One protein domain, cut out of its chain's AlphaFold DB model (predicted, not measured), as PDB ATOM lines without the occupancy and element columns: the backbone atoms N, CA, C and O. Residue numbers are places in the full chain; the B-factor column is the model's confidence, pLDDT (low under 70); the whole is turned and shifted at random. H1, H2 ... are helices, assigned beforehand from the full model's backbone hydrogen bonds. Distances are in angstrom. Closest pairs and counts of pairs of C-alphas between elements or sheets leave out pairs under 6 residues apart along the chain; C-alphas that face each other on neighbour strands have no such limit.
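AT A GLANCE: This is residues 4 to 201 of the 345 residues of the protein "DUF3437 domain-containing protein" of Auriculariopsis ampla (UniProt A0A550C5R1). Six helices, H3, H5, H6, H7, H8 and H9, make an up-and-down bundle, each running against the one before it in the chain, with H6 in the middle. H1 packs on H5 at one side of this bundle, H10 is near H8 on the opposite side, H4 is at one end, and the chain loops out past the other end to H2, which touches no helix. The 198 printed residues hold ten named helices, H1 to H10 in chain order, and no named strand: the class is all helix. The whole is compact, with a radius of gyration of the C-alphas of 18.3 A, though its outline is elongated, only just, with spans of 63, 42 and 24 A.

HOW THE PARTS SIT: Start with H1, residues 4 to 17, which touches residues 90 to 98 alone of H5, residues 79 to 99; the closest C-alphas, of Gly 7 and Trp 94, are 4.3 A apart, at a steep tilt of 49 degrees. H2, residues 27 to 36, is apart from the other helices. H3, residues 52 to 67, runs opposite ways to H5 at 37 degrees, only just steep, and touches it with residues 62 to 65 alone, C-alphas 65 and 80 being closest at 6.4 A. H4, residues 73 to 77, touches H5 only at the corner, and only just, with 3 pairs of C-alphas within 8 A; the closest, 76 and 82, are 5.7 A apart. H5 and H6, residues 104 to 121, form a helical hairpin; their closest C-alphas, 98 and 104, are 5.7 A apart. These two are the hub, touching five helices each. H6 has a kink of 78 degrees near residue 113. It touches H3 the same way at 5 degrees, Val 59 to Leu 114 being 6.3 A between C-alphas. H7, residues 128 to 142, touches H5, with C-alphas 89 and 130 closest at 5.4 A. H8, residues 148 to 164, touches H6 at 6 degrees, the same way, with C-alphas 112 and 154 closest at 6.2 A. H8 and H9, residues 168 to 188, are a helical hairpin, with C-alphas 162 and 171 closest at 4.6 A. H9 also touches H7, C-alphas 142 and 181 being closest at 4.9 A. H10, residues 191 to 200, is close to H8 but not clearly touching it, at 7.0 A between C-alphas 159 and 200. In H1, H2, H3, H5 and H10 every O i to N i+4 pair is within hydrogen-bond range; the counts are 7 of 14 in H6, 10 of 11 in H7, 11 of 13 in H8, 13 of 17 in H9 and 0 of 1 in H4, where O i to N i+3 gives 0 of 2.

IN THESE COORDINATES: Find C-alpha 4 at (35.132, 8.357, 63.722); from there H1 runs 20.2 A to C-alpha 17. H2 and H10 each measure 14.2 A, H3 23.7 A and H4 8.5 A. H5 runs 29.8 A from C-alpha 79 at (49.067, -3.109, 57.127). H6 measures 21.5 A, H7 21.8 A, H8 25.0 A and H9 29.5 A. Look for C-alpha 200, where H10 ends, at (38.917, 23.479, 29.295).

THE WHOLE: The C-alphas farthest apart, of Glu 28 and Arg 74, are 63.1 A apart. The printed part has no cut. Look at residues 37 to 51 for the long link, from H2 to H3. The mean pLDDT of the printed part is 83.9; 26 residues are under 70, among them 69 to 81 and 194 to 201.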
ATOM      1  N   SER A   4      36.028   7.237  63.405       65.12
ATOM      2  CA  SER A   4      35.132   8.357  63.722       65.12
ATOM      3  C   SER A   4      35.692   9.259  64.815       65.12
ATOM      4  O   SER A   4      35.834  10.457  64.593       65.12
ATOM      5  N   TYR A   5      36.113   8.675  65.941       80.69
ATOM      6  CA  TYR A   5      36.600   9.442  67.089       80.69
ATOM      7  C   TYR A   5      37.835  10.275  66.743       80.69
ATOM      8  O   TYR A   5      37.949  11.421  67.159       80.69
ATOM      9  N   PHE A   6      38.751   9.737  65.932       82.94
ATOM     10  CA  PHE A   6      39.929  10.495  65.506       82.94
ATOM     11  C   PHE A   6      39.569  11.684  64.615       82.94
ATOM     12  O   PHE A   6      40.146  12.754  64.789       82.94
ATOM     13  N   GLY A   7      38.614  11.527  63.693       80.06
ATOM     14  CA  GLY A   7      38.161  12.632  62.845       80.06
ATOM     15  C   GLY A   7      37.554  13.773  63.664       80.06
ATOM     16  O   GLY A   7      37.899  14.935  63.452       80.06
ATOM     17  N   GLU A   8      36.727  13.429  64.653       84.25
ATOM     18  CA  GLU A   8      36.104  14.385  65.576       84.25
ATOM     19  C   GLU A   8      37.136  15.086  66.465       84.25
ATOM     20  O   GLU A   8      37.083  16.304  66.621       84.25
ATOM     21  N   ILE A   9      38.119  14.352  66.996       86.19
ATOM     22  CA  ILE A   9      39.204  14.929  67.803       86.19
ATOM     23  C   ILE A   9      40.029  15.918  66.977       86.19
ATOM     24  O   ILE A   9      40.376  16.987  67.475       86.19
ATOM     25  N   VAL A  10      40.343  15.596  65.717       84.94
ATOM     26  CA  VAL A  10      41.090  16.509  64.836       84.94
ATOM     27  C   VAL A  10      40.254  17.751  64.520       84.94
ATOM     28  O   VAL A  10      40.776  18.862  64.616       84.94
ATOM     29  N   ALA A  11      38.957  17.594  64.230       84.75
ATOM     30  CA  ALA A  11      38.050  18.729  64.043       84.75
ATOM     31  C   ALA A  11      38.036  19.627  65.289       84.75
ATOM     32  O   ALA A  11      38.257  20.833  65.201       84.75
ATOM     33  N   PHE A  12      37.847  19.029  66.463       86.38
ATOM     34  CA  PHE A  12      37.785  19.726  67.742       86.38
ATOM     35  C   PHE A  12      39.098  20.433  68.104       86.38
ATOM     36  O   PHE A  12      39.083  21.594  68.513       86.38
ATOM     37  N   ALA A  13      40.245  19.784  67.889       85.00
ATOM     38  CA  ALA A  13      41.557  20.394  68.088       85.00
ATOM     39  C   ALA A  13      41.755  21.616  67.178       85.00
ATOM     40  O   ALA A  13      42.293  22.629  67.627       85.00
ATOM     41  N   GLY A  14      41.280  21.536  65.931       79.81
ATOM     42  CA  GLY A  14      41.238  22.668  65.012       79.81
ATOM     43  C   GLY A  14      40.436  23.839  65.580       79.81
ATOM     44  O   GLY A  14      40.943  24.955  65.594       79.81
ATOM     45  N   LYS A  15      39.244  23.581  66.134       81.19
ATOM     46  CA  LYS A  15      38.391  24.619  66.742       81.19
ATOM     47  C   LYS A  15      39.051  25.308  67.934       81.19
ATOM     48  O   LYS A  15      39.037  26.528  68.001       81.19
ATOM     49  N   ILE A  16      39.660  24.547  68.847       83.75
ATOM     50  CA  ILE A  16      40.336  25.118  70.029       83.75
ATOM     51  C   ILE A  16      41.530  25.983  69.620       83.75
ATOM     52  O   ILE A  16      41.830  26.992  70.254       83.75
ATOM     53  N   LYS A  17      42.273  25.551  68.599       81.56
ATOM     54  CA  LYS A  17      43.496  26.234  68.167       81.56
ATOM     55  C   LYS A  17      43.226  27.381  67.202       81.56
ATOM     56  O   LYS A  17      44.114  28.216  67.015       81.56
ATOM     57  N   LEU A  18      42.028  27.442  66.626       75.56
ATOM     58  CA  LEU A  18      41.609  28.563  65.812       75.56
ATOM     59  C   LEU A  18      41.403  29.783  66.708       75.56
ATOM     60  O   LEU A  18      40.528  29.827  67.564       75.56
ATOM     61  N   THR A  19      42.248  30.779  66.497       74.19
ATOM     62  CA  THR A  19      42.201  32.055  67.203       74.19
ATOM     63  C   THR A  19      42.285  33.135  66.147       74.19
ATOM     64  O   THR A  19      43.176  33.076  65.301       74.19
ATOM     65  N   ALA A  20      41.352  34.087  66.168       80.44
ATOM     66  CA  ALA A  20      41.470  35.268  65.329       80.44
ATOM     67  C   ALA A  20      42.725  36.037  65.756       80.44
ATOM     68  O   ALA A  20      42.932  36.294  66.943       80.44
ATOM     69  N   ARG A  21      43.575  36.363  64.788       83.50
ATOM     70  CA  ARG A  21      44.845  37.063  64.983       83.50
ATOM     71  C   ARG A  21      44.880  38.291  64.075       83.50
ATOM     72  O   ARG A  21      45.658  38.297  63.123       83.50
ATOM     73  N   PRO A  22      44.026  39.301  64.335       85.62
ATOM     74  CA  PRO A  22      44.174  40.587  63.671       85.62
ATOM     75  C   PRO A  22      45.544  41.181  64.015       85.62
ATOM     76  O   PRO A  22      46.116  40.867  65.062       85.62
ATOM     77  N   SER A  23      46.062  42.050  63.150       87.06
ATOM     78  CA  SER A  23      47.342  42.728  63.387       87.06
ATOM     79  C   SER A  23      47.313  43.538  64.689       87.06
ATOM     80  O   SER A  23      48.194  43.404  65.537       87.06
ATOM     81  N   ILE A  24      46.262  44.342  64.862       89.44
ATOM     82  CA  ILE A  24      45.974  45.152  66.040       89.44
ATOM     83  C   ILE A  24      44.477  44.997  66.341       89.44
ATOM     84  O   ILE A  24      43.659  45.184  65.438       89.44
ATOM     85  N   PRO A  25      44.079  44.692  67.589       87.69
ATOM     86  CA  PRO A  25      42.679  44.515  67.973       87.69
ATOM     87  C   PRO A  25      41.958  45.870  68.139       87.69
ATOM     88  O   PRO A  25      41.434  46.181  69.204       87.69
ATOM     89  N   SER A  26      41.956  46.695  67.089       92.56
ATOM     90  CA  SER A  26      41.240  47.975  67.004       92.56
ATOM     91  C   SER A  26      40.349  47.979  65.764       92.56
ATOM     92  O   SER A  26      40.742  47.513  64.691       92.56
ATOM     93  N   VAL A  27      39.140  48.525  65.913       92.38
ATOM     94  CA  VAL A  27      38.152  48.611  64.829       92.38
ATOM     95  C   VAL A  27      38.674  49.501  63.701       92.38
ATOM     96  O   VAL A  27      38.516  49.178  62.526       92.38
ATOM     97  N   GLU A  28      39.354  50.593  64.045       94.25
ATOM     98  CA  GLU A  28      39.933  51.544  63.098       94.25
ATOM     99  C   GLU A  28      41.011  50.883  62.238       94.25
ATOM    100  O   GLU A  28      41.042  51.080  61.018       94.25
ATOM    101  N   VAL A  29      41.880  50.077  62.862       92.38
ATOM    102  CA  VAL A  29      42.914  49.325  62.142       92.38
ATOM    103  C   VAL A  29      42.269  48.285  61.238       92.38
ATOM    104  O   VAL A  29      42.569  48.273  60.047       92.38
ATOM    105  N   PHE A  30      41.315  47.506  61.748       91.75
ATOM    106  CA  PHE A  30      40.609  46.496  60.961       91.75
ATOM    107  C   PHE A  30      39.930  47.091  59.716       91.75
ATOM    108  O   PHE A  30      40.128  46.614  58.600       91.75
ATOM    109  N   VAL A  31      39.184  48.192  59.866       93.62
ATOM    110  CA  VAL A  31      38.518  48.864  58.735       93.62
ATOM    111  C   VAL A  31      39.536  49.420  57.737       93.62
ATOM    112  O   VAL A  31      39.321  49.352  56.523       93.62
ATOM    113  N   LYS A  32      40.656  49.969  58.221       94.06
ATOM    114  CA  LYS A  32      41.742  50.460  57.364       94.06
ATOM    115  C   LYS A  32      42.393  49.319  56.581       94.06
ATOM    116  O   LYS A  32      42.673  49.494  55.395       94.06
ATOM    117  N   GLU A  33      42.600  48.170  57.211       92.88
ATOM    118  CA  GLU A  33      43.158  46.971  56.587       92.88
ATOM    119  C   GLU A  33      42.219  46.381  55.537       92.88
ATOM    120  O   GLU A  33      42.665  46.145  54.417       92.88
ATOM    121  N   CYS A  34      40.916  46.289  55.820       89.88
ATOM    122  CA  CYS A  34      39.899  45.871  54.846       89.88
ATOM    123  C   CYS A  34      39.893  46.715  53.564       89.88
ATOM    124  O   CYS A  34      39.495  46.227  52.509       89.88
ATOM    125  N   ARG A  35      40.303  47.988  53.644       92.12
ATOM    126  CA  ARG A  35      40.343  48.906  52.493       92.12
ATOM    127  C   ARG A  35      41.672  48.897  51.747       92.12
ATOM    128  O   ARG A  35      41.684  49.172  50.553       92.12
ATOM    129  N   LYS A  36      42.786  48.695  52.455       93.88
ATOM    130  CA  LYS A  36      44.137  48.885  51.903       93.88
ATOM    131  C   LYS A  36      44.840  47.589  51.537       93.88
ATOM    132  O   LYS A  36      45.690  47.614  50.651       93.88
ATOM    133  N   LEU A  37      44.564  46.500  52.248       90.31
ATOM    134  CA  LEU A  37      45.274  45.248  52.033       90.31
ATOM    135  C   LEU A  37      44.711  44.498  50.817       90.31
ATOM    136  O   LEU A  37      43.527  44.636  50.499       90.31
ATOM    137  N   PRO A  38      45.548  43.707  50.121       87.94
ATOM    138  CA  PRO A  38      45.097  42.876  49.012       87.94
ATOM    139  C   PRO A  38      43.989  41.908  49.439       87.94
ATOM    140  O   PRO A  38      43.969  41.439  50.574       87.94
ATOM    141  N   GLN A  39      43.119  41.522  48.501       78.56
ATOM    142  CA  GLN A  39      42.009  40.593  48.770       78.56
ATOM    143  C   GLN A  39      42.457  39.195  49.236       78.56
ATOM    144  O   GLN A  39      41.658  38.436  49.776       78.56
ATOM    145  N   GLU A  40      43.721  38.839  49.006       81.62
ATOM    146  CA  GLU A  40      44.313  37.567  49.431       81.62
ATOM    147  C   GLU A  40      44.777  37.579  50.892       81.62
ATOM    148  O   GLU A  40      45.060  36.521  51.462       81.62
ATOM    149  N   PHE A  41      44.886  38.771  51.486       86.00
ATOM    150  CA  PHE A  41      45.365  38.934  52.844       86.00
ATOM    151  C   PHE A  41      44.305  38.468  53.844       86.00
ATOM    152  O   PHE A  41      43.161  38.919  53.838       86.00
ATOM    153  N   ASP A  42      44.706  37.566  54.733       86.50
ATOM    154  CA  ASP A  42      43.853  37.068  55.804       86.50
ATOM    155  C   ASP A  42      43.894  38.020  57.000       86.50
ATOM    156  O   ASP A  42      44.687  37.851  57.926       86.50
ATOM    157  N   ILE A  43      43.025  39.028  56.958       87.88
ATOM    158  CA  ILE A  43      42.951  40.097  57.966       87.88
ATOM    159  C   ILE A  43      42.709  39.533  59.370       87.88
ATOM    160  O   ILE A  43      43.243  40.044  60.348       87.88
ATOM    161  N   MET A  44      41.915  38.466  59.480       85.31
ATOM    162  CA  MET A  44      41.555  37.881  60.771       85.31
ATOM    163  C   MET A  44      42.485  36.743  61.193       85.31
ATOM    164  O   MET A  44      42.321  36.215  62.293       85.31
ATOM    165  N   GLY A  45      43.445  36.342  60.357       81.25
ATOM    166  CA  GLY A  45      44.320  35.202  60.629       81.25
ATOM    167  C   GLY A  45      43.555  33.888  60.848       81.25
ATOM    168  O   GLY A  45      44.028  33.024  61.586       81.25
ATOM    169  N   THR A  46      42.349  33.755  60.286       77.38
ATOM    170  CA  THR A  46      41.439  32.618  60.510       77.38
ATOM    171  C   THR A  46      41.639  31.476  59.516       77.38
ATOM    172  O   THR A  46      40.923  30.471  59.564       77.38
ATOM    173  N   ARG A  47      42.617  31.582  58.613       79.19
ATOM    174  CA  ARG A  47      42.946  30.518  57.662       79.19
ATOM    175  C   ARG A  47      43.471  29.249  58.328       79.19
ATOM    176  O   ARG A  47      44.034  29.252  59.424       79.19
ATOM    177  N   GLY A  48      43.298  28.128  57.627       67.75
ATOM    178  CA  GLY A  48      43.562  26.773  58.111       67.75
ATOM    179  C   GLY A  48      45.052  26.435  58.193       67.75
ATOM    180  O   GLY A  48      45.542  25.563  57.480       67.75
ATOM    181  N   VAL A  49      45.811  27.117  59.053       69.94
ATOM    182  CA  VAL A  49      47.271  26.927  59.139       69.94
ATOM    183  C   VAL A  49      47.651  25.772  60.072       69.94
ATOM    184  O   VAL A  49      48.644  25.085  59.830       69.94
ATOM    185  N   TYR A  50      46.859  25.503  61.115       83.88
ATOM    186  CA  TYR A  50      47.273  24.629  62.223       83.88
ATOM    187  C   TYR A  50      47.642  23.200  61.791       83.88
ATOM    188  O   TYR A  50      48.687  22.680  62.182       83.88
ATOM    189  N   HIS A  51      46.824  22.563  60.947       87.44
ATOM    190  CA  HIS A  51      47.104  21.207  60.463       87.44
ATOM    191  C   HIS A  51      47.884  21.173  59.143       87.44
ATOM    192  O   HIS A  51      48.237  20.088  58.682       87.44
ATOM    193  N   LYS A  52      48.210  22.327  58.546       87.50
ATOM    194  CA  LYS A  52      48.681  22.420  57.157       87.50
ATOM    195  C   LYS A  52      49.954  21.614  56.915       87.50
ATOM    196  O   LYS A  52      50.003  20.815  55.987       87.50
ATOM    197  N   LYS A  53      50.953  21.748  57.793       90.62
ATOM    198  CA  LYS A  53      52.214  20.990  57.694       90.62
ATOM    199  C   LYS A  53      51.973  19.475  57.711       90.62
ATOM    200  O   LYS A  53      52.478  18.762  56.853       90.62
ATOM    201  N   LYS A  54      51.136  19.000  58.641       91.31
ATOM    202  CA  LYS A  54      50.788  17.575  58.767       91.31
ATOM    203  C   LYS A  54      50.010  17.067  57.554       91.31
ATOM    204  O   LYS A  54      50.221  15.937  57.135       91.31
ATOM    205  N   VAL A  55      49.128  17.891  56.988       92.31
ATOM    206  CA  VAL A  55      48.396  17.561  55.757       92.31
ATOM    207  C   VAL A  55      49.356  17.419  54.577       92.31
ATOM    208  O   VAL A  55      49.257  16.442  53.845       92.31
ATOM    209  N   LEU A  56      50.329  18.321  54.423       92.69
ATOM    210  CA  LEU A  56      51.330  18.232  53.352       92.69
ATOM    211  C   LEU A  56      52.214  16.981  53.482       92.69
ATOM    212  O   LEU A  56      52.417  16.268  52.502       92.69
ATOM    213  N   GLU A  57      52.672  16.663  54.696       93.88
ATOM    214  CA  GLU A  57      53.387  15.407  54.975       93.88
ATOM    215  C   GLU A  57      52.527  14.179  54.633       93.88
ATOM    216  O   GLU A  57      53.021  13.163  54.144       93.88
ATOM    217  N   LEU A  58      51.219  14.260  54.880       92.81
ATOM    218  CA  LEU A  58      50.288  13.174  54.615       92.81
ATOM    219  C   LEU A  58      50.020  12.975  53.119       92.81
ATOM    220  O   LEU A  58      49.959  11.833  52.670       92.81
ATOM    221  N   VAL A  59      49.926  14.057  52.342       92.50
ATOM    222  CA  VAL A  59      49.837  14.001  50.872       92.50
ATOM    223  C   VAL A  59      51.042  13.255  50.294       92.50
ATOM    224  O   VAL A  59      50.870  12.354  49.477       92.50
ATOM    225  N   GLN A  60      52.254  13.545  50.779       92.62
ATOM    226  CA  GLN A  60      53.464  12.827  50.359       92.62
ATOM    227  C   GLN A  60      53.400  11.333  50.715       92.62
ATOM    228  O   GLN A  60      53.715  10.481  49.884       92.62
ATOM    229  N   LYS A  61      52.923  10.997  51.921       90.75
ATOM    230  CA  LYS A  61      52.743   9.598  52.347       90.75
ATOM    231  C   LYS A  61      51.728   8.846  51.489       90.75
ATOM    232  O   LYS A  61      51.967   7.685  51.173       90.75
ATOM    233  N   PHE A  62      50.637   9.488  51.065       89.31
ATOM    234  CA  PHE A  62      49.656   8.853  50.181       89.31
ATOM    235  C   PHE A  62      50.239   8.456  48.825       89.31
ATOM    236  O   PHE A  62      49.858   7.415  48.286       89.31
ATOM    237  N   VAL A  63      51.190   9.228  48.291       87.12
ATOM    238  CA  VAL A  63      51.888   8.870  47.048       87.12
ATOM    239  C   VAL A  63      52.691   7.578  47.228       87.12
ATOM    240  O   VAL A  63      52.574   6.679  46.396       87.12
ATOM    241  N   VAL A  64      53.435   7.453  48.331       88.00
ATOM    242  CA  VAL A  64      54.233   6.253  48.646       88.00
ATOM    243  C   VAL A  64      53.329   5.046  48.898       88.00
ATOM    244  O   VAL A  64      53.462   4.017  48.237       88.00
ATOM    245  N   TRP A  65      52.333   5.183  49.779       85.38
ATOM    246  CA  TRP A  65      51.417   4.088  50.110       85.38
ATOM    247  C   TRP A  65      50.610   3.592  48.911       85.38
ATOM    248  O   TRP A  65      50.181   2.440  48.889       85.38
ATOM    249  N   ARG A  66      50.406   4.440  47.895       77.62
ATOM    250  CA  ARG A  66      49.792   4.023  46.634       77.62
ATOM    251  C   ARG A  66      50.690   3.077  45.849       77.62
ATOM    252  O   ARG A  66      50.183   2.084  45.344       77.62
ATOM    253  N   GLN A  67      51.979   3.385  45.720       79.56
ATOM    254  CA  GLN A  67      52.918   2.537  44.978       79.56
ATOM    255  C   GLN A  67      53.056   1.158  45.634       79.56
ATOM    256  O   GLN A  67      53.173   0.146  44.953       79.56
ATOM    257  N   GLU A  68      52.958   1.115  46.962       80.25
ATOM    258  CA  GLU A  68      52.989  -0.121  47.746       80.25
ATOM    259  C   GLU A  68      51.662  -0.909  47.703       80.25
ATOM    260  O   GLU A  68      51.607  -2.072  48.125       80.25
ATOM    261  N   ARG A  69      50.575  -0.305  47.202       68.62
ATOM    262  CA  ARG A  69      49.249  -0.928  47.162       68.62
ATOM    263  C   ARG A  69      49.155  -1.905  45.990       68.62
ATOM    264  O   ARG A  69      49.194  -1.506  44.832       68.62
ATOM    265  N   GLN A  70      48.929  -3.183  46.290       60.53
ATOM    266  CA  GLN A  70      48.580  -4.187  45.281       60.53
ATOM    267  C   GLN A  70      47.062  -4.436  45.249       60.53
ATOM    268  O   GLN A  70      46.457  -4.529  46.320       60.53
ATOM    269  N   PRO A  71      46.440  -4.544  44.060       56.47
ATOM    270  CA  PRO A  71      45.017  -4.850  43.929       56.47
ATOM    271  C   PRO A  71      44.718  -6.317  44.284       56.47
ATOM    272  O   PRO A  71      45.462  -7.217  43.895       56.47
ATOM    273  N   GLY A  72      43.619  -6.567  45.006       58.06
ATOM    274  CA  GLY A  72      43.084  -7.914  45.240       58.06
ATOM    275  C   GLY A  72      42.545  -8.166  46.652       58.06
ATOM    276  O   GLY A  72      42.791  -7.414  47.587       58.06
ATOM    277  N   VAL A  73      41.859  -9.297  46.840       52.50
ATOM    278  CA  VAL A  73      41.166  -9.679  48.094       52.50
ATOM    279  C   VAL A  73      42.112  -9.788  49.308       52.50
ATOM    280  O   VAL A  73      41.703  -9.573  50.447       52.50
ATOM    281  N   ARG A  74      43.409 -10.053  49.082       50.41
ATOM    282  CA  ARG A  74      44.457 -10.068  50.128       50.41
ATOM    283  C   ARG A  74      45.025  -8.678  50.455       50.41
ATOM    284  O   ARG A  74      45.897  -8.563  51.310       50.41
ATOM    285  N   ALA A  75      44.554  -7.617  49.804       51.78
ATOM    286  CA  ALA A  75      44.996  -6.254  50.076       51.78
ATOM    287  C   ALA A  75      44.501  -5.760  51.445       51.78
ATOM    288  O   ALA A  75      45.225  -5.044  52.132       51.78
ATOM    289  N   SER A  76      43.323  -6.206  51.892       48.09
ATOM    290  CA  SER A  76      42.733  -5.832  53.187       48.09
ATOM    291  C   SER A  76      43.513  -6.337  54.409       48.09
ATOM    292  O   SER A  76      43.354  -5.782  55.494       48.09
ATOM    293  N   SER A  77      44.366  -7.359  54.256       49.19
ATOM    294  CA  SER A  77      45.170  -7.923  55.351       49.19
ATOM    295  C   SER A  77      46.577  -7.325  55.465       49.19
ATOM    296  O   SER A  77      47.229  -7.514  56.492       49.19
ATOM    297  N   ARG A  78      47.059  -6.567  54.465       57.28
ATOM    298  CA  ARG A  78      48.337  -5.844  54.574       57.28
ATOM    299  C   ARG A  78      48.157  -4.517  55.304       57.28
ATOM    300  O   ARG A  78      47.295  -3.703  54.972       57.28
ATOM    301  N   HIS A  79      49.055  -4.282  56.257       59.69
ATOM    302  CA  HIS A  79      49.067  -3.109  57.127       59.69
ATOM    303  C   HIS A  79      49.010  -1.775  56.353       59.69
ATOM    304  O   HIS A  79      48.196  -0.920  56.690       59.69
ATOM    305  N   THR A  80      49.783  -1.615  55.270       59.78
ATOM    306  CA  THR A  80      49.847  -0.367  54.480       59.78
ATOM    307  C   THR A  80      48.535  -0.033  53.759       59.78
ATOM    308  O   THR A  80      48.052   1.105  53.815       59.78
ATOM    309  N   THR A  81      47.901  -1.018  53.116       61.91
ATOM    310  CA  THR A  81      46.617  -0.814  52.429       61.91
ATOM    311  C   THR A  81      45.508  -0.506  53.432       61.91
ATOM    312  O   THR A  81      44.736   0.437  53.236       61.91
ATOM    313  N   GLY A  82      45.471  -1.241  54.551       71.06
ATOM    314  CA  GLY A  82      44.544  -0.978  55.649       71.06
ATOM    315  C   GLY A  82      44.739   0.411  56.267       71.06
ATOM    316  O   GLY A  82      43.758   1.100  56.546       71.06
ATOM    317  N   MET A  83      45.988   0.862  56.429       75.94
ATOM    318  CA  MET A  83      46.308   2.213  56.900       75.94
ATOM    319  C   MET A  83      45.801   3.287  55.942       75.94
ATOM    320  O   MET A  83      45.103   4.193  56.383       75.94
ATOM    321  N   THR A  84      46.078   3.168  54.641       82.06
ATOM    322  CA  THR A  84      45.636   4.147  53.632       82.06
ATOM    323  C   THR A  84      44.125   4.339  53.666       82.06
ATOM    324  O   THR A  84      43.640   5.467  53.680       82.06
ATOM    325  N   VAL A  85      43.374   3.235  53.738       83.38
ATOM    326  CA  VAL A  85      41.908   3.277  53.781       83.38
ATOM    327  C   VAL A  85      41.411   3.895  55.089       83.38
ATOM    328  O   VAL A  85      40.583   4.803  55.065       83.38
ATOM    329  N   ARG A  86      41.938   3.464  56.242       85.94
ATOM    330  CA  ARG A  86      41.531   3.996  57.556       85.94
ATOM    331  C   ARG A  86      41.848   5.482  57.700       85.94
ATOM    332  O   ARG A  86      41.017   6.242  58.198       85.94
ATOM    333  N   VAL A  87      43.032   5.897  57.258       89.62
ATOM    334  CA  VAL A  87      43.461   7.297  57.282       89.62
ATOM    335  C   VAL A  87      42.628   8.116  56.296       89.62
ATOM    336  O   VAL A  87      42.105   9.154  56.687       89.62
ATOM    337  N   GLY A  88      42.391   7.616  55.078       89.94
ATOM    338  CA  GLY A  88      41.507   8.253  54.098       89.94
ATOM    339  C   GLY A  88      40.088   8.479  54.632       89.94
ATOM    340  O   GLY A  88      39.569   9.589  54.541       89.94
ATOM    341  N   ILE A  89      39.487   7.472  55.282       90.94
ATOM    342  CA  ILE A  89      38.163   7.599  55.920       90.94
ATOM    343  C   ILE A  89      38.195   8.661  57.024       90.94
ATOM    344  O   ILE A  89      37.277   9.475  57.120       90.94
ATOM    345  N   THR A  90      39.246   8.668  57.846       92.19
ATOM    346  CA  THR A  90      39.401   9.625  58.953       92.19
ATOM    347  C   THR A  90      39.492  11.062  58.433       92.19
ATOM    348  O   THR A  90      38.794  11.936  58.942       92.19
ATOM    349  N   ILE A  91      40.279  11.298  57.377       93.50
ATOM    350  CA  ILE A  91      40.380  12.603  56.707       93.50
ATOM    351  C   ILE A  91      39.036  13.012  56.117       93.50
ATOM    352  O   ILE A  91      38.597  14.134  56.343       93.50
ATOM    353  N   CYS A  92      38.362  12.116  55.388       94.12
ATOM    354  CA  CYS A  92      37.079  12.442  54.773       94.12
ATOM    355  C   CYS A  92      36.043  12.834  55.832       94.12
ATOM    356  O   CYS A  92      35.317  13.802  55.636       94.12
ATOM    357  N   LYS A  93      36.000  12.128  56.970       91.94
ATOM    358  CA  LYS A  93      35.130  12.475  58.105       91.94
ATOM    359  C   LYS A  93      35.493  13.826  58.720       91.94
ATOM    360  O   LYS A  93      34.608  14.658  58.897       91.94
ATOM    361  N   TRP A  94      36.777  14.052  59.001       92.94
ATOM    362  CA  TRP A  94      37.271  15.310  59.561       92.94
ATOM    363  C   TRP A  94      36.929  16.508  58.665       92.94
ATOM    364  O   TRP A  94      36.343  17.487  59.134       92.94
ATOM    365  N   LEU A  95      37.251  16.426  57.372       93.81
ATOM    366  CA  LEU A  95      36.975  17.495  56.414       93.81
ATOM    367  C   LEU A  95      35.472  17.687  56.222       93.81
ATOM    368  O   LEU A  95      35.013  18.822  56.209       93.81
ATOM    369  N   PHE A  96      34.689  16.607  56.152       93.62
ATOM    370  CA  PHE A  96      33.235  16.704  56.036       93.62
ATOM    371  C   PHE A  96      32.626  17.439  57.232       93.62
ATOM    372  O   PHE A  96      31.819  18.343  57.041       93.62
ATOM    373  N   GLN A  97      33.036  17.106  58.457       91.75
ATOM    374  CA  GLN A  97      32.583  17.818  59.651       91.75
ATOM    375  C   GLN A  97      33.017  19.290  59.627       91.75
ATOM    376  O   GLN A  97      32.228  20.164  59.967       91.75
ATOM    377  N   SER A  98      34.242  19.565  59.174       90.31
ATOM    378  CA  SER A  98      34.792  20.923  59.097       90.31
ATOM    379  C   SER A  98      34.082  21.793  58.047       90.31
ATOM    380  O   SER A  98      33.898  22.983  58.269       90.31
ATOM    381  N   VAL A  99      33.626  21.206  56.933       92.69
ATOM    382  CA  VAL A  99      32.818  21.873  55.887       92.69
ATOM    383  C   VAL A  99      31.446  22.321  56.417       92.69
ATOM    384  O   VAL A  99      30.887  23.284  55.907       92.69
ATOM    385  N   HIS A 100      30.905  21.653  57.439       90.19
ATOM    386  CA  HIS A 100      29.620  22.007  58.064       90.19
ATOM    387  C   HIS A 100      29.786  22.847  59.338       90.19
ATOM    388  O   HIS A 100      28.821  23.067  60.066       90.19
ATOM    389  N   ASP A 101      31.007  23.282  59.640       87.06
ATOM    390  CA  ASP A 101      31.312  24.041  60.844       87.06
ATOM    391  C   ASP A 101      31.243  25.553  60.603       87.06
ATOM    392  O   ASP A 101      31.217  26.026  59.466       87.06
ATOM    393  N   THR A 102      31.290  26.340  61.678       83.88
ATOM    394  CA  THR A 102      31.271  27.814  61.607       83.88
ATOM    395  C   THR A 102      32.432  28.395  60.797       83.88
ATOM    396  O   THR A 102      32.290  29.446  60.179       83.88
ATOM    397  N   ASN A 103      33.566  27.690  60.742       82.56
ATOM    398  CA  ASN A 103      34.782  28.113  60.046       82.56
ATOM    399  C   ASN A 103      35.045  27.312  58.763       82.56
ATOM    400  O   ASN A 103      36.199  27.044  58.416       82.56
ATOM    401  N   ALA A 104      33.985  26.931  58.046       88.75
ATOM    402  CA  ALA A 104      34.070  26.086  56.857       88.75
ATOM    403  C   ALA A 104      35.031  26.618  55.775       88.75
ATOM    404  O   ALA A 104      35.721  25.831  55.129       88.75
ATOM    405  N   ALA A 105      35.158  27.941  55.615       87.62
ATOM    406  CA  ALA A 105      36.075  28.543  54.642       87.62
ATOM    407  C   ALA A 105      37.557  28.182  54.891       87.62
ATOM    408  O   ALA A 105      38.334  28.056  53.946       87.62
ATOM    409  N   SER A 106      37.953  27.951  56.147       86.62
ATOM    410  CA  SER A 106      39.333  27.574  56.497       86.62
ATOM    411  C   SER A 106      39.708  26.163  56.027       86.62
ATOM    412  O   SER A 106      40.888  25.835  55.906       86.62
ATOM    413  N   VAL A 107      38.712  25.319  55.730       90.75
ATOM    414  CA  VAL A 107      38.938  23.924  55.345       90.75
ATOM    415  C   VAL A 107      39.617  23.805  53.979       90.75
ATOM    416  O   VAL A 107      40.313  22.824  53.719       90.75
ATOM    417  N   PHE A 108      39.453  24.810  53.114       92.19
ATOM    418  CA  PHE A 108      39.984  24.793  51.751       92.19
ATOM    419  C   PHE A 108      41.514  24.819  51.698       92.19
ATOM    420  O   PHE A 108      42.093  24.255  50.772       92.19
ATOM    421  N   ASP A 109      42.172  25.355  52.732       90.81
ATOM    422  CA  ASP A 109      43.628  25.255  52.903       90.81
ATOM    423  C   ASP A 109      44.109  23.798  53.052       90.81
ATOM    424  O   ASP A 109      45.255  23.486  52.723       90.81
ATOM    425  N   TYR A 110      43.241  22.903  53.536       92.62
ATOM    426  CA  TYR A 110      43.511  21.469  53.662       92.62
ATOM    427  C   TYR A 110      42.993  20.671  52.465       92.62
ATOM    428  O   TYR A 110      43.650  19.725  52.032       92.62
ATOM    429  N   VAL A 111      41.827  21.041  51.929       93.94
ATOM    430  CA  VAL A 111      41.201  20.355  50.791       93.94
ATOM    431  C   VAL A 111      42.044  20.489  49.531       93.94
ATOM    432  O   VAL A 111      42.249  19.483  48.860       93.94
ATOM    433  N   LEU A 112      42.570  21.681  49.223       93.75
ATOM    434  CA  LEU A 112      43.299  21.913  47.974       93.75
ATOM    435  C   LEU A 112      44.519  20.973  47.817       93.75
ATOM    436  O   LEU A 112      44.599  20.288  46.799       93.75
ATOM    437  N   PRO A 113      45.416  20.815  48.815       93.75
ATOM    438  CA  PRO A 113      46.493  19.824  48.731       93.75
ATOM    439  C   PRO A 113      46.018  18.364  48.673       93.75
ATOM    440  O   PRO A 113      46.704  17.517  48.108       93.75
ATOM    441  N   LEU A 114      44.873  18.046  49.286       94.81
ATOM    442  CA  LEU A 114      44.336  16.682  49.359       94.81
ATOM    443  C   LEU A 114      43.474  16.302  48.150       94.81
ATOM    444  O   LEU A 114      43.200  15.120  47.957       94.81
ATOM    445  N   MET A 115      43.050  17.262  47.331       93.12
ATOM    446  CA  MET A 115      42.105  17.049  46.233       93.12
ATOM    447  C   MET A 115      42.513  15.933  45.258       93.12
ATOM    448  O   MET A 115      41.669  15.077  44.981       93.12
ATOM    449  N   PRO A 116      43.781  15.844  44.800       91.69
ATOM    450  CA  PRO A 116      44.214  14.745  43.936       91.69
ATOM    451  C   PRO A 116      44.014  13.360  44.567       91.69
ATOM    452  O   PRO A 116      43.749  12.388  43.860       91.69
ATOM    453  N   GLU A 117      44.132  13.256  45.894       91.44
ATOM    454  CA  GLU A 117      43.879  12.024  46.644       91.44
ATOM    455  C   GLU A 117      42.384  11.781  46.843       91.44
ATOM    456  O   GLU A 117      41.920  10.660  46.648       91.44
ATOM    457  N   LEU A 118      41.607  12.826  47.150       93.75
ATOM    458  CA  LEU A 118      40.152  12.733  47.301       93.75
ATOM    459  C   LEU A 118      39.485  12.212  46.024       93.75
ATOM    460  O   LEU A 118      38.652  11.311  46.102       93.75
ATOM    461  N   PHE A 119      39.896  12.707  44.852       92.56
ATOM    462  CA  PHE A 119      39.404  12.204  43.568       92.56
ATOM    463  C   PHE A 119      39.708  10.718  43.375       92.56
ATOM    464  O   PHE A 119      38.831   9.957  42.967       92.56
ATOM    465  N   LYS A 120      40.913  10.270  43.733       88.75
ATOM    466  CA  LYS A 120      41.305   8.855  43.639       88.75
ATOM    467  C   LYS A 120      40.572   7.982  44.655       88.75
ATOM    468  O   LYS A 120      40.225   6.847  44.342       88.75
ATOM    469  N   PHE A 121      40.280   8.506  45.846       91.06
ATOM    470  CA  PHE A 121      39.489   7.793  46.849       91.06
ATOM    471  C   PHE A 121      38.088   7.453  46.352       91.06
ATOM    472  O   PHE A 121      37.551   6.434  46.773       91.06
ATOM    473  N   THR A 122      37.531   8.220  45.407       89.31
ATOM    474  CA  THR A 122      36.214   7.928  44.820       89.31
ATOM    475  C   THR A 122      36.140   6.621  44.018       89.31
ATOM    476  O   THR A 122      35.032   6.217  43.656       89.31
ATOM    477  N   GLU A 123      37.269   5.966  43.730       83.12
ATOM    478  CA  GLU A 123      37.344   4.740  42.923       83.12
ATOM    479  C   GLU A 123      38.141   3.618  43.611       83.12
ATOM    480  O   GLU A 123      38.738   2.772  42.955       83.12
ATOM    481  N   VAL A 124      38.186   3.587  44.944       81.56
ATOM    482  CA  VAL A 124      38.842   2.478  45.652       81.56
ATOM    483  C   VAL A 124      37.953   1.227  45.564       81.56
ATOM    484  O   VAL A 124      36.902   1.214  46.199       81.56
ATOM    485  N   PRO A 125      38.353   0.166  44.830       69.19
ATOM    486  CA  PRO A 125      37.478  -0.978  44.551       69.19
ATOM    487  C   PRO A 125      37.228  -1.855  45.784       69.19
ATOM    488  O   PRO A 125      36.216  -2.538  45.861       69.19
ATOM    489  N   ASP A 126      38.144  -1.833  46.755       72.62
ATOM    490  CA  ASP A 126      38.078  -2.699  47.937       72.62
ATOM    491  C   ASP A 126      37.265  -2.081  49.093       72.62
ATOM    492  O   ASP A 126      37.111  -2.710  50.141       72.62
ATOM    493  N   ASN A 127      36.837  -0.816  48.983       82.69
ATOM    494  CA  ASN A 127      36.192  -0.112  50.092       82.69
ATOM    495  C   ASN A 127      35.191   0.956  49.624       82.69
ATOM    496  O   ASN A 127      35.547   2.120  49.412       82.69
ATOM    497  N   ASP A 128      33.922   0.557  49.561       85.81
ATOM    498  CA  ASP A 128      32.819   1.437  49.167       85.81
ATOM    499  C   ASP A 128      32.597   2.600  50.144       85.81
ATOM    500  O   ASP A 128      32.235   3.696  49.717       85.81
ATOM    501  N   GLU A 129      32.866   2.417  51.446       89.50
ATOM    502  CA  GLU A 129      32.697   3.485  52.444       89.50
ATOM    503  C   GLU A 129      33.616   4.677  52.138       89.50
ATOM    504  O   GLU A 129      33.177   5.829  52.148       89.50
ATOM    505  N   LEU A 130      34.894   4.417  51.848       90.50
ATOM    506  CA  LEU A 130      35.852   5.457  51.490       90.50
ATOM    507  C   LEU A 130      35.433   6.164  50.198       90.50
ATOM    508  O   LEU A 130      35.419   7.396  50.158       90.50
ATOM    509  N   ALA A 131      35.041   5.398  49.178       91.19
ATOM    510  CA  ALA A 131      34.609   5.947  47.899       91.19
ATOM    511  C   ALA A 131      33.367   6.836  48.033       91.19
ATOM    512  O   ALA A 131      33.330   7.941  47.482       91.19
ATOM    513  N   GLN A 132      32.377   6.394  48.810       91.50
ATOM    514  CA  GLN A 132      31.168   7.158  49.089       91.50
ATOM    515  C   GLN A 132      31.480   8.435  49.876       91.50
ATOM    516  O   GLN A 132      31.002   9.510  49.509       91.50
ATOM    517  N   ARG A 133      32.296   8.352  50.935       93.44
ATOM    518  CA  ARG A 133      32.654   9.512  51.768       93.44
ATOM    519  C   ARG A 133      33.461  10.554  51.007       93.44
ATOM    520  O   ARG A 133      33.180  11.740  51.152       93.44
ATOM    521  N   ALA A 134      34.428  10.127  50.198       94.75
ATOM    522  CA  ALA A 134      35.216  11.030  49.368       94.75
ATOM    523  C   ALA A 134      34.328  11.757  48.349       94.75
ATOM    524  O   ALA A 134      34.394  12.980  48.237       94.75
ATOM    525  N   ASN A 135      33.433  11.026  47.677       93.31
ATOM    526  CA  ASN A 135      32.484  11.620  46.736       93.31
ATOM    527  C   ASN A 135      31.546  12.623  47.427       93.31
ATOM    528  O   ASN A 135      31.341  13.729  46.938       93.31
ATOM    529  N   LEU A 136      31.008  12.260  48.594       93.81
ATOM    530  CA  LEU A 136      30.132  13.138  49.363       93.81
ATOM    531  C   LEU A 136      30.859  14.413  49.819       93.81
ATOM    532  O   LEU A 136      30.285  15.496  49.739       93.81
ATOM    533  N   LEU A 137      32.113  14.300  50.267       95.75
ATOM    534  CA  LEU A 137      32.937  15.448  50.641       95.75
ATOM    535  C   LEU A 137      33.160  16.393  49.453       95.75
ATOM    536  O   LEU A 137      32.932  17.591  49.604       95.75
ATOM    537  N   LEU A 138      33.548  15.857  48.290       94.81
ATOM    538  CA  LEU A 138      33.771  16.632  47.064       94.81
ATOM    539  C   LEU A 138      32.510  17.389  46.622       94.81
ATOM    540  O   LEU A 138      32.584  18.559  46.266       94.81
ATOM    541  N   VAL A 139      31.331  16.770  46.722       93.44
ATOM    542  CA  VAL A 139      30.061  17.453  46.421       93.44
ATOM    543  C   VAL A 139      29.743  18.528  47.465       93.44
ATOM    544  O   VAL A 139      29.298  19.623  47.124       93.44
ATOM    545  N   ARG A 140      29.951  18.243  48.757       93.62
ATOM    546  CA  ARG A 140      29.604  19.177  49.841       93.62
ATOM    547  C   ARG A 140      30.513  20.398  49.895       93.62
ATOM    548  O   ARG A 140      30.010  21.476  50.195       93.62
ATOM    549  N   MET A 141      31.797  20.270  49.554       93.25
ATOM    550  CA  MET A 141      32.695  21.430  49.490       93.25
ATOM    551  C   MET A 141      32.248  22.458  48.441       93.25
ATOM    552  O   MET A 141      32.411  23.649  48.677       93.25
ATOM    553  N   CYS A 142      31.600  22.047  47.341       92.31
ATOM    554  CA  CYS A 142      31.045  22.993  46.363       92.31
ATOM    555  C   CYS A 142      29.931  23.877  46.957       92.31
ATOM    556  O   CYS A 142      29.698  25.000  46.507       92.31
ATOM    557  N   GLY A 143      29.287  23.389  48.020       90.19
ATOM    558  CA  GLY A 143      28.311  24.106  48.834       90.19
ATOM    559  C   GLY A 143      28.912  25.076  49.859       90.19
ATOM    560  O   GLY A 143      28.154  25.725  50.576       90.19
ATOM    561  N   VAL A 144      30.234  25.289  49.901       91.38
ATOM    562  CA  VAL A 144      30.877  26.314  50.746       91.38
ATOM    563  C   VAL A 144      31.669  27.300  49.890       91.38
ATOM    564  O   VAL A 144      32.263  26.920  48.890       91.38
ATOM    565  N   THR A 145      31.613  28.586  50.236       89.88
ATOM    566  CA  THR A 145      32.385  29.626  49.543       89.88
ATOM    567  C   THR A 145      33.817  29.628  50.083       89.88
ATOM    568  O   THR A 145      34.002  29.886  51.276       89.88
ATOM    569  N   PRO A 146      34.829  29.314  49.257       91.06
ATOM    570  CA  PRO A 146      36.218  29.353  49.686       91.06
ATOM    571  C   PRO A 146      36.731  30.798  49.792       91.06
ATOM    572  O   PRO A 146      36.118  31.728  49.257       91.06
ATOM    573  N   PRO A 147      37.895  31.006  50.427       89.19
ATOM    574  CA  PRO A 147      38.653  32.242  50.281       89.19
ATOM    575  C   PRO A 147      38.886  32.565  48.800       89.19
ATOM    576  O   PRO A 147      39.177  31.666  48.010       89.19
ATOM    577  N   ARG A 148      38.798  33.847  48.425       86.75
ATOM    578  CA  ARG A 148      38.878  34.291  47.020       86.75
ATOM    579  C   ARG A 148      40.134  33.790  46.305       86.75
ATOM    580  O   ARG A 148      40.044  33.320  45.177       86.75
ATOM    581  N   SER A 149      41.275  33.802  46.991       87.69
ATOM    582  CA  SER A 149      42.552  33.311  46.459       87.69
ATOM    583  C   SER A 149      42.566  31.812  46.142       87.69
ATOM    584  O   SER A 149      43.412  31.362  45.379       87.69
ATOM    585  N   LEU A 150      41.644  31.030  46.715       90.38
ATOM    586  CA  LEU A 150      41.542  29.587  46.507       90.38
ATOM    587  C   LEU A 150      40.481  29.203  45.467       90.38
ATOM    588  O   LEU A 150      40.480  28.054  45.041       90.38
ATOM    589  N   VAL A 151      39.624  30.128  45.014       90.94
ATOM    590  CA  VAL A 151      38.593  29.845  43.993       90.94
ATOM    591  C   VAL A 151      39.229  29.295  42.713       90.94
ATOM    592  O   VAL A 151      38.875  28.199  42.283       90.94
ATOM    593  N   ASN A 152      40.197  30.023  42.145       89.75
ATOM    594  CA  ASN A 152      40.874  29.613  40.912       89.75
ATOM    595  C   ASN A 152      41.687  28.318  41.102       89.75
ATOM    596  O   ASN A 152      41.430  27.384  40.352       89.75
ATOM    597  N   PRO A 153      42.542  28.172  42.138       92.19
ATOM    598  CA  PRO A 153      43.254  26.916  42.390       92.19
ATOM    599  C   PRO A 153      42.358  25.685  42.577       92.19
ATOM    600  O   PRO A 153      42.739  24.578  42.202       92.19
ATOM    601  N   ILE A 154      41.176  25.842  43.186       93.00
ATOM    602  CA  ILE A 154      40.222  24.733  43.327       93.00
ATOM    603  C   ILE A 154      39.653  24.358  41.962       93.00
ATOM    604  O   ILE A 154      39.600  23.174  41.644       93.00
ATOM    605  N   LEU A 155      39.250  25.344  41.156       90.69
ATOM    606  CA  LEU A 155      38.801  25.101  39.786       90.69
ATOM    607  C   LEU A 155      39.887  24.397  38.973       90.69
ATOM    608  O   LEU A 155      39.603  23.355  38.391       90.69
ATOM    609  N   ASP A 156      41.121  24.901  39.018       90.56
ATOM    610  CA  ASP A 156      42.288  24.320  38.348       90.56
ATOM    611  C   ASP A 156      42.448  22.849  38.667       90.56
ATOM    612  O   ASP A 156      42.474  22.011  37.774       90.56
ATOM    613  N   ALA A 157      42.453  22.500  39.948       92.25
ATOM    614  CA  ALA A 157      42.674  21.118  40.315       92.25
ATOM    615  C   ALA A 157      41.436  20.214  40.088       92.25
ATOM    616  O   ALA A 157      41.587  18.991  40.029       92.25
ATOM    617  N   ILE A 158      40.227  20.767  39.891       91.62
ATOM    618  CA  ILE A 158      39.092  20.012  39.326       91.62
ATOM    619  C   ILE A 158      39.307  19.783  37.817       91.62
ATOM    620  O   ILE A 158      39.111  18.657  37.355       91.62
ATOM    621  N   PHE A 159      39.752  20.789  37.052       88.12
ATOM    622  CA  PHE A 159      40.066  20.628  35.623       88.12
ATOM    623  C   PHE A 159      41.216  19.665  35.387       88.12
ATOM    624  O   PHE A 159      41.085  18.774  34.551       88.12
ATOM    625  N   ASP A 160      42.286  19.758  36.169       89.62
ATOM    626  CA  ASP A 160      43.395  18.811  36.122       89.62
ATOM    627  C   ASP A 160      42.885  17.386  36.338       89.62
ATOM    628  O   ASP A 160      43.268  16.470  35.609       89.62
ATOM    629  N   ALA A 161      41.965  17.174  37.286       88.50
ATOM    630  CA  ALA A 161      41.357  15.864  37.505       88.50
ATOM    631  C   ALA A 161      40.507  15.395  36.309       88.50
ATOM    632  O   ALA A 161      40.474  14.197  36.021       88.50
ATOM    633  N   ILE A 162      39.846  16.304  35.587       85.75
ATOM    634  CA  ILE A 162      39.079  15.987  34.374       85.75
ATOM    635  C   ILE A 162      40.011  15.674  33.197       85.75
ATOM    636  O   ILE A 162      39.777  14.706  32.478       85.75
ATOM    637  N   GLN A 163      41.070  16.452  32.996       84.19
ATOM    638  CA  GLN A 163      41.933  16.347  31.820       84.19
ATOM    639  C   GLN A 163      42.982  15.240  31.953       84.19
ATOM    640  O   GLN A 163      43.242  14.510  30.997       84.19
ATOM    641  N   THR A 164      43.578  15.086  33.137       87.31
ATOM    642  CA  THR A 164      44.764  14.234  33.329       87.31
ATOM    643  C   THR A 164      44.452  12.874  33.948       87.31
ATOM    644  O   THR A 164      45.254  11.944  33.826       87.31
ATOM    645  N   SER A 165      43.299  12.710  34.611       86.69
ATOM    646  CA  SER A 165      42.990  11.446  35.286       86.69
ATOM    647  C   SER A 165      42.816  10.317  34.269       86.69
ATOM    648  O   SER A 165      42.000  10.451  33.354       86.69
ATOM    649  N   PRO A 166      43.496   9.163  34.429       84.38
ATOM    650  CA  PRO A 166      43.341   8.026  33.522       84.38
ATOM    651  C   PRO A 166      41.954   7.377  33.643       84.38
ATOM    652  O   PRO A 166      41.436   6.824  32.670       84.38
ATOM    653  N   SER A 167      41.307   7.495  34.808       83.81
ATOM    654  CA  SER A 167      40.004   6.889  35.069       83.81
ATOM    655  C   SER A 167      38.848   7.744  34.568       83.81
ATOM    656  O   SER A 167      38.605   8.853  35.048       83.81
ATOM    657  N   TRP A 168      38.052   7.178  33.659       81.69
ATOM    658  CA  TRP A 168      36.832   7.818  33.171       81.69
ATOM    659  C   TRP A 168      35.783   8.022  34.271       81.69
ATOM    660  O   TRP A 168      35.015   8.977  34.193       81.69
ATOM    661  N   ARG A 169      35.767   7.176  35.313       84.31
ATOM    662  CA  ARG A 169      34.838   7.306  36.446       84.31
ATOM    663  C   ARG A 169      35.167   8.533  37.288       84.31
ATOM    664  O   ARG A 169      34.257   9.251  37.686       84.31
ATOM    665  N   VAL A 170      36.457   8.786  37.526       86.25
ATOM    666  CA  VAL A 170      36.921   9.991  38.232       86.25
ATOM    667  C   VAL A 170      36.571  11.240  37.426       86.25
ATOM    668  O   VAL A 170      35.982  12.162  37.985       86.25
ATOM    669  N   ARG A 171      36.836  11.237  36.110       86.06
ATOM    670  CA  ARG A 171      36.446  12.344  35.217       86.06
ATOM    671  C   ARG A 171      34.937  12.607  35.272       86.06
ATOM    672  O   ARG A 171      34.519  13.744  35.461       86.06
ATOM    673  N   LEU A 172      34.118  11.552  35.203       80.88
ATOM    674  CA  LEU A 172      32.659  11.660  35.277       80.88
ATOM    675  C   LEU A 172      32.175  12.228  36.620       80.88
ATOM    676  O   LEU A 172      31.221  12.996  36.643       80.88
ATOM    677  N   LYS A 173      32.822  11.873  37.737       83.88
ATOM    678  CA  LYS A 173      32.487  12.414  39.064       83.88
ATOM    679  C   LYS A 173      32.945  13.861  39.252       83.88
ATOM    680  O   LYS A 173      32.327  14.575  40.032       83.88
ATOM    681  N   ALA A 174      34.000  14.290  38.560       87.69
ATOM    682  CA  ALA A 174      34.521  15.652  38.637       87.69
ATOM    683  C   ALA A 174      33.682  16.664  37.834       87.69
ATOM    684  O   ALA A 174      33.519  17.796  38.281       87.69
ATOM    685  N   LEU A 175      33.090  16.257  36.704       83.38
ATOM    686  CA  LEU A 175      32.296  17.142  35.835       83.38
ATOM    687  C   LEU A 175      31.142  17.869  36.566       83.38
ATOM    688  O   LEU A 175      31.089  19.099  36.499       83.38
ATOM    689  N   PRO A 176      30.259  17.193  37.336       85.25
ATOM    690  CA  PRO A 176      29.202  17.881  38.081       85.25
ATOM    691  C   PRO A 176      29.731  18.852  39.142       85.25
ATOM    692  O   PRO A 176      29.041  19.804  39.501       85.25
ATOM    693  N   LEU A 177      30.950  18.630  39.654       89.31
ATOM    694  CA  LEU A 177      31.560  19.534  40.631       89.31
ATOM    695  C   LEU A 177      31.903  20.872  39.989       89.31
ATOM    696  O   LEU A 177      31.667  21.897  40.620       89.31
ATOM    697  N   VAL A 178      32.398  20.870  38.742       86.88
ATOM    698  CA  VAL A 178      32.630  22.107  37.980       86.88
ATOM    699  C   VAL A 178      31.327  22.869  37.848       86.88
ATOM    700  O   VAL A 178      31.297  24.040  38.189       86.88
ATOM    701  N   GLN A 179      30.237  22.207  37.449       82.56
ATOM    702  CA  GLN A 179      28.939  22.862  37.296       82.56
ATOM    703  C   GLN A 179      28.485  23.531  38.603       82.56
ATOM    704  O   GLN A 179      28.221  24.733  38.629       82.56
ATOM    705  N   VAL A 180      28.427  22.779  39.707       86.38
ATOM    706  CA  VAL A 180      27.947  23.306  40.997       86.38
ATOM    707  C   VAL A 180      28.874  24.399  41.532       86.38
ATOM    708  O   VAL A 180      28.401  25.425  42.024       86.38
ATOM    709  N   PHE A 181      30.190  24.197  41.444       89.44
ATOM    710  CA  PHE A 181      31.168  25.156  41.943       89.44
ATOM    711  C   PHE A 181      31.184  26.429  41.095       89.44
ATOM    712  O   PHE A 181      31.109  27.520  41.653       89.44
ATOM    713  N   TYR A 182      31.198  26.300  39.767       84.88
ATOM    714  CA  TYR A 182      31.143  27.417  38.828       84.88
ATOM    715  C   TYR A 182      29.934  28.298  39.112       84.88
ATOM    716  O   TYR A 182      30.120  29.456  39.470       84.88
ATOM    717  N   PHE A 183      28.712  27.746  39.065       83.44
ATOM    718  CA  PHE A 183      27.485  28.530  39.242       83.44
ATOM    719  C   PHE A 183      27.436  29.272  40.577       83.44
ATOM    720  O   PHE A 183      26.902  30.377  40.663       83.44
ATOM    721  N   ARG A 184      28.019  28.689  41.623       87.25
ATOM    722  CA  ARG A 184      28.043  29.306  42.945       87.25
ATOM    723  C   ARG A 184      29.114  30.379  43.099       87.25
ATOM    724  O   ARG A 184      28.937  31.287  43.905       87.25
ATOM    725  N   GLN A 185      30.209  30.267  42.349       87.88
ATOM    726  CA  GLN A 185      31.336  31.192  42.417       87.88
ATOM    727  C   GLN A 185      31.395  32.177  41.241       87.88
ATOM    728  O   GLN A 185      32.301  33.002  41.246       87.88
ATOM    729  N   VAL A 186      30.446  32.171  40.288       84.00
ATOM    730  CA  VAL A 186      30.425  33.085  39.116       84.00
ATOM    731  C   VAL A 186      30.764  34.537  39.473       84.00
ATOM    732  O   VAL A 186      31.633  35.095  38.812       84.00
ATOM    733  N   PRO A 187      30.198  35.153  40.535       84.00
ATOM    734  CA  PRO A 187      30.510  36.548  40.860       84.00
ATOM    735  C   PRO A 187      31.971  36.800  41.274       84.00
ATOM    736  O   PRO A 187      32.399  37.947  41.353       84.00
ATOM    737  N   LEU A 188      32.715  35.743  41.612       81.44
ATOM    738  CA  LEU A 188      34.101  35.786  42.079       81.44
ATOM    739  C   LEU A 188      35.103  35.280  41.030       81.44
ATOM    740  O   LEU A 188      36.305  35.478  41.210       81.44
ATOM    741  N   ILE A 189      34.642  34.623  39.962       82.00
ATOM    742  CA  ILE A 189      35.499  34.108  38.889       82.00
ATOM    743  C   ILE A 189      35.785  35.257  37.917       82.00
ATOM    744  O   ILE A 189      34.874  35.855  37.352       82.00
ATOM    745  N   GLY A 190      37.065  35.581  37.719       76.75
ATOM    746  CA  GLY A 190      37.469  36.612  36.758       76.75
ATOM    747  C   GLY A 190      37.162  36.208  35.312       76.75
ATOM    748  O   GLY A 190      37.176  35.024  34.981       76.75
ATOM    749  N   GLU A 191      36.954  37.186  34.428       69.62
ATOM    750  CA  GLU A 191      36.605  36.952  33.014       69.62
ATOM    751  C   GLU A 191      37.591  36.026  32.289       69.62
ATOM    752  O   GLU A 191      37.175  35.113  31.581       69.62
ATOM    753  N   HIS A 192      38.895  36.190  32.534       72.06
ATOM    754  CA  HIS A 192      39.939  35.318  31.980       72.06
ATOM    755  C   HIS A 192      39.737  33.843  32.361       72.06
ATOM    756  O   HIS A 192      39.902  32.957  31.528       72.06
ATOM    757  N   LYS A 193      39.343  33.583  33.613       72.50
ATOM    758  CA  LYS A 193      39.118  32.233  34.124       72.50
ATOM    759  C   LYS A 193      37.794  31.673  33.627       72.50
ATOM    760  O   LYS A 193      37.717  30.486  33.349       72.50
ATOM    761  N   MET A 194      36.766  32.511  33.469       68.62
ATOM    762  CA  MET A 194      35.519  32.094  32.819       68.62
ATOM    763  C   MET A 194      35.775  31.625  31.392       68.62
ATOM    764  O   MET A 194      35.271  30.575  31.012       68.62
ATOM    765  N   ILE A 195      36.600  32.359  30.640       66.62
ATOM    766  CA  ILE A 195      37.040  31.932  29.314       66.62
ATOM    767  C   ILE A 195      37.732  30.575  29.448       66.62
ATOM    768  O   ILE A 195      37.209  29.611  28.916       66.62
ATOM    769  N   GLU A 196      38.793  30.443  30.248       66.62
ATOM    770  CA  GLU A 196      39.521  29.174  30.426       66.62
ATOM    771  C   GLU A 196      38.633  27.986  30.841       66.62
ATOM    772  O   GLU A 196      38.815  26.889  30.333       66.62
ATOM    773  N   ILE A 197      37.640  28.182  31.713       65.44
ATOM    774  CA  ILE A 197      36.652  27.159  32.099       65.44
ATOM    775  C   ILE A 197      35.837  26.698  30.887       65.44
ATOM    776  O   ILE A 197      35.633  25.500  30.690       65.44
ATOM    777  N   LEU A 198      35.400  27.650  30.062       59.34
ATOM    778  CA  LEU A 198      34.730  27.376  28.795       59.34
ATOM    779  C   LEU A 198      35.709  26.743  27.784       59.34
ATOM    780  O   LEU A 198      35.304  25.944  26.946       59.34
ATOM    781  N   GLU A 199      37.005  27.047  27.842       51.91
ATOM    782  CA  GLU A 199      38.021  26.447  26.969       51.91
ATOM    783  C   GLU A 199      38.448  25.029  27.393       51.91
ATOM    784  O   GLU A 199      38.767  24.207  26.533       51.91
ATOM    785  N   ALA A 200      38.472  24.739  28.698       49.94
ATOM    786  CA  ALA A 200      38.917  23.479  29.295       49.94
ATOM    787  C   ALA A 200      37.904  22.345  29.086       49.94
ATOM    788  O   ALA A 200      38.302  21.185  28.936       49.94
ATOM    789  N   ASP A 201      36.621  22.684  28.946       48.00
ATOM    790  CA  ASP A 201      35.752  21.967  28.019       48.00
ATOM    791  C   ASP A 201      36.256  22.278  26.602       48.00
ATOM    792  O   ASP A 201      35.804  23.220  25.951       48.00
TER     793      ASP A 201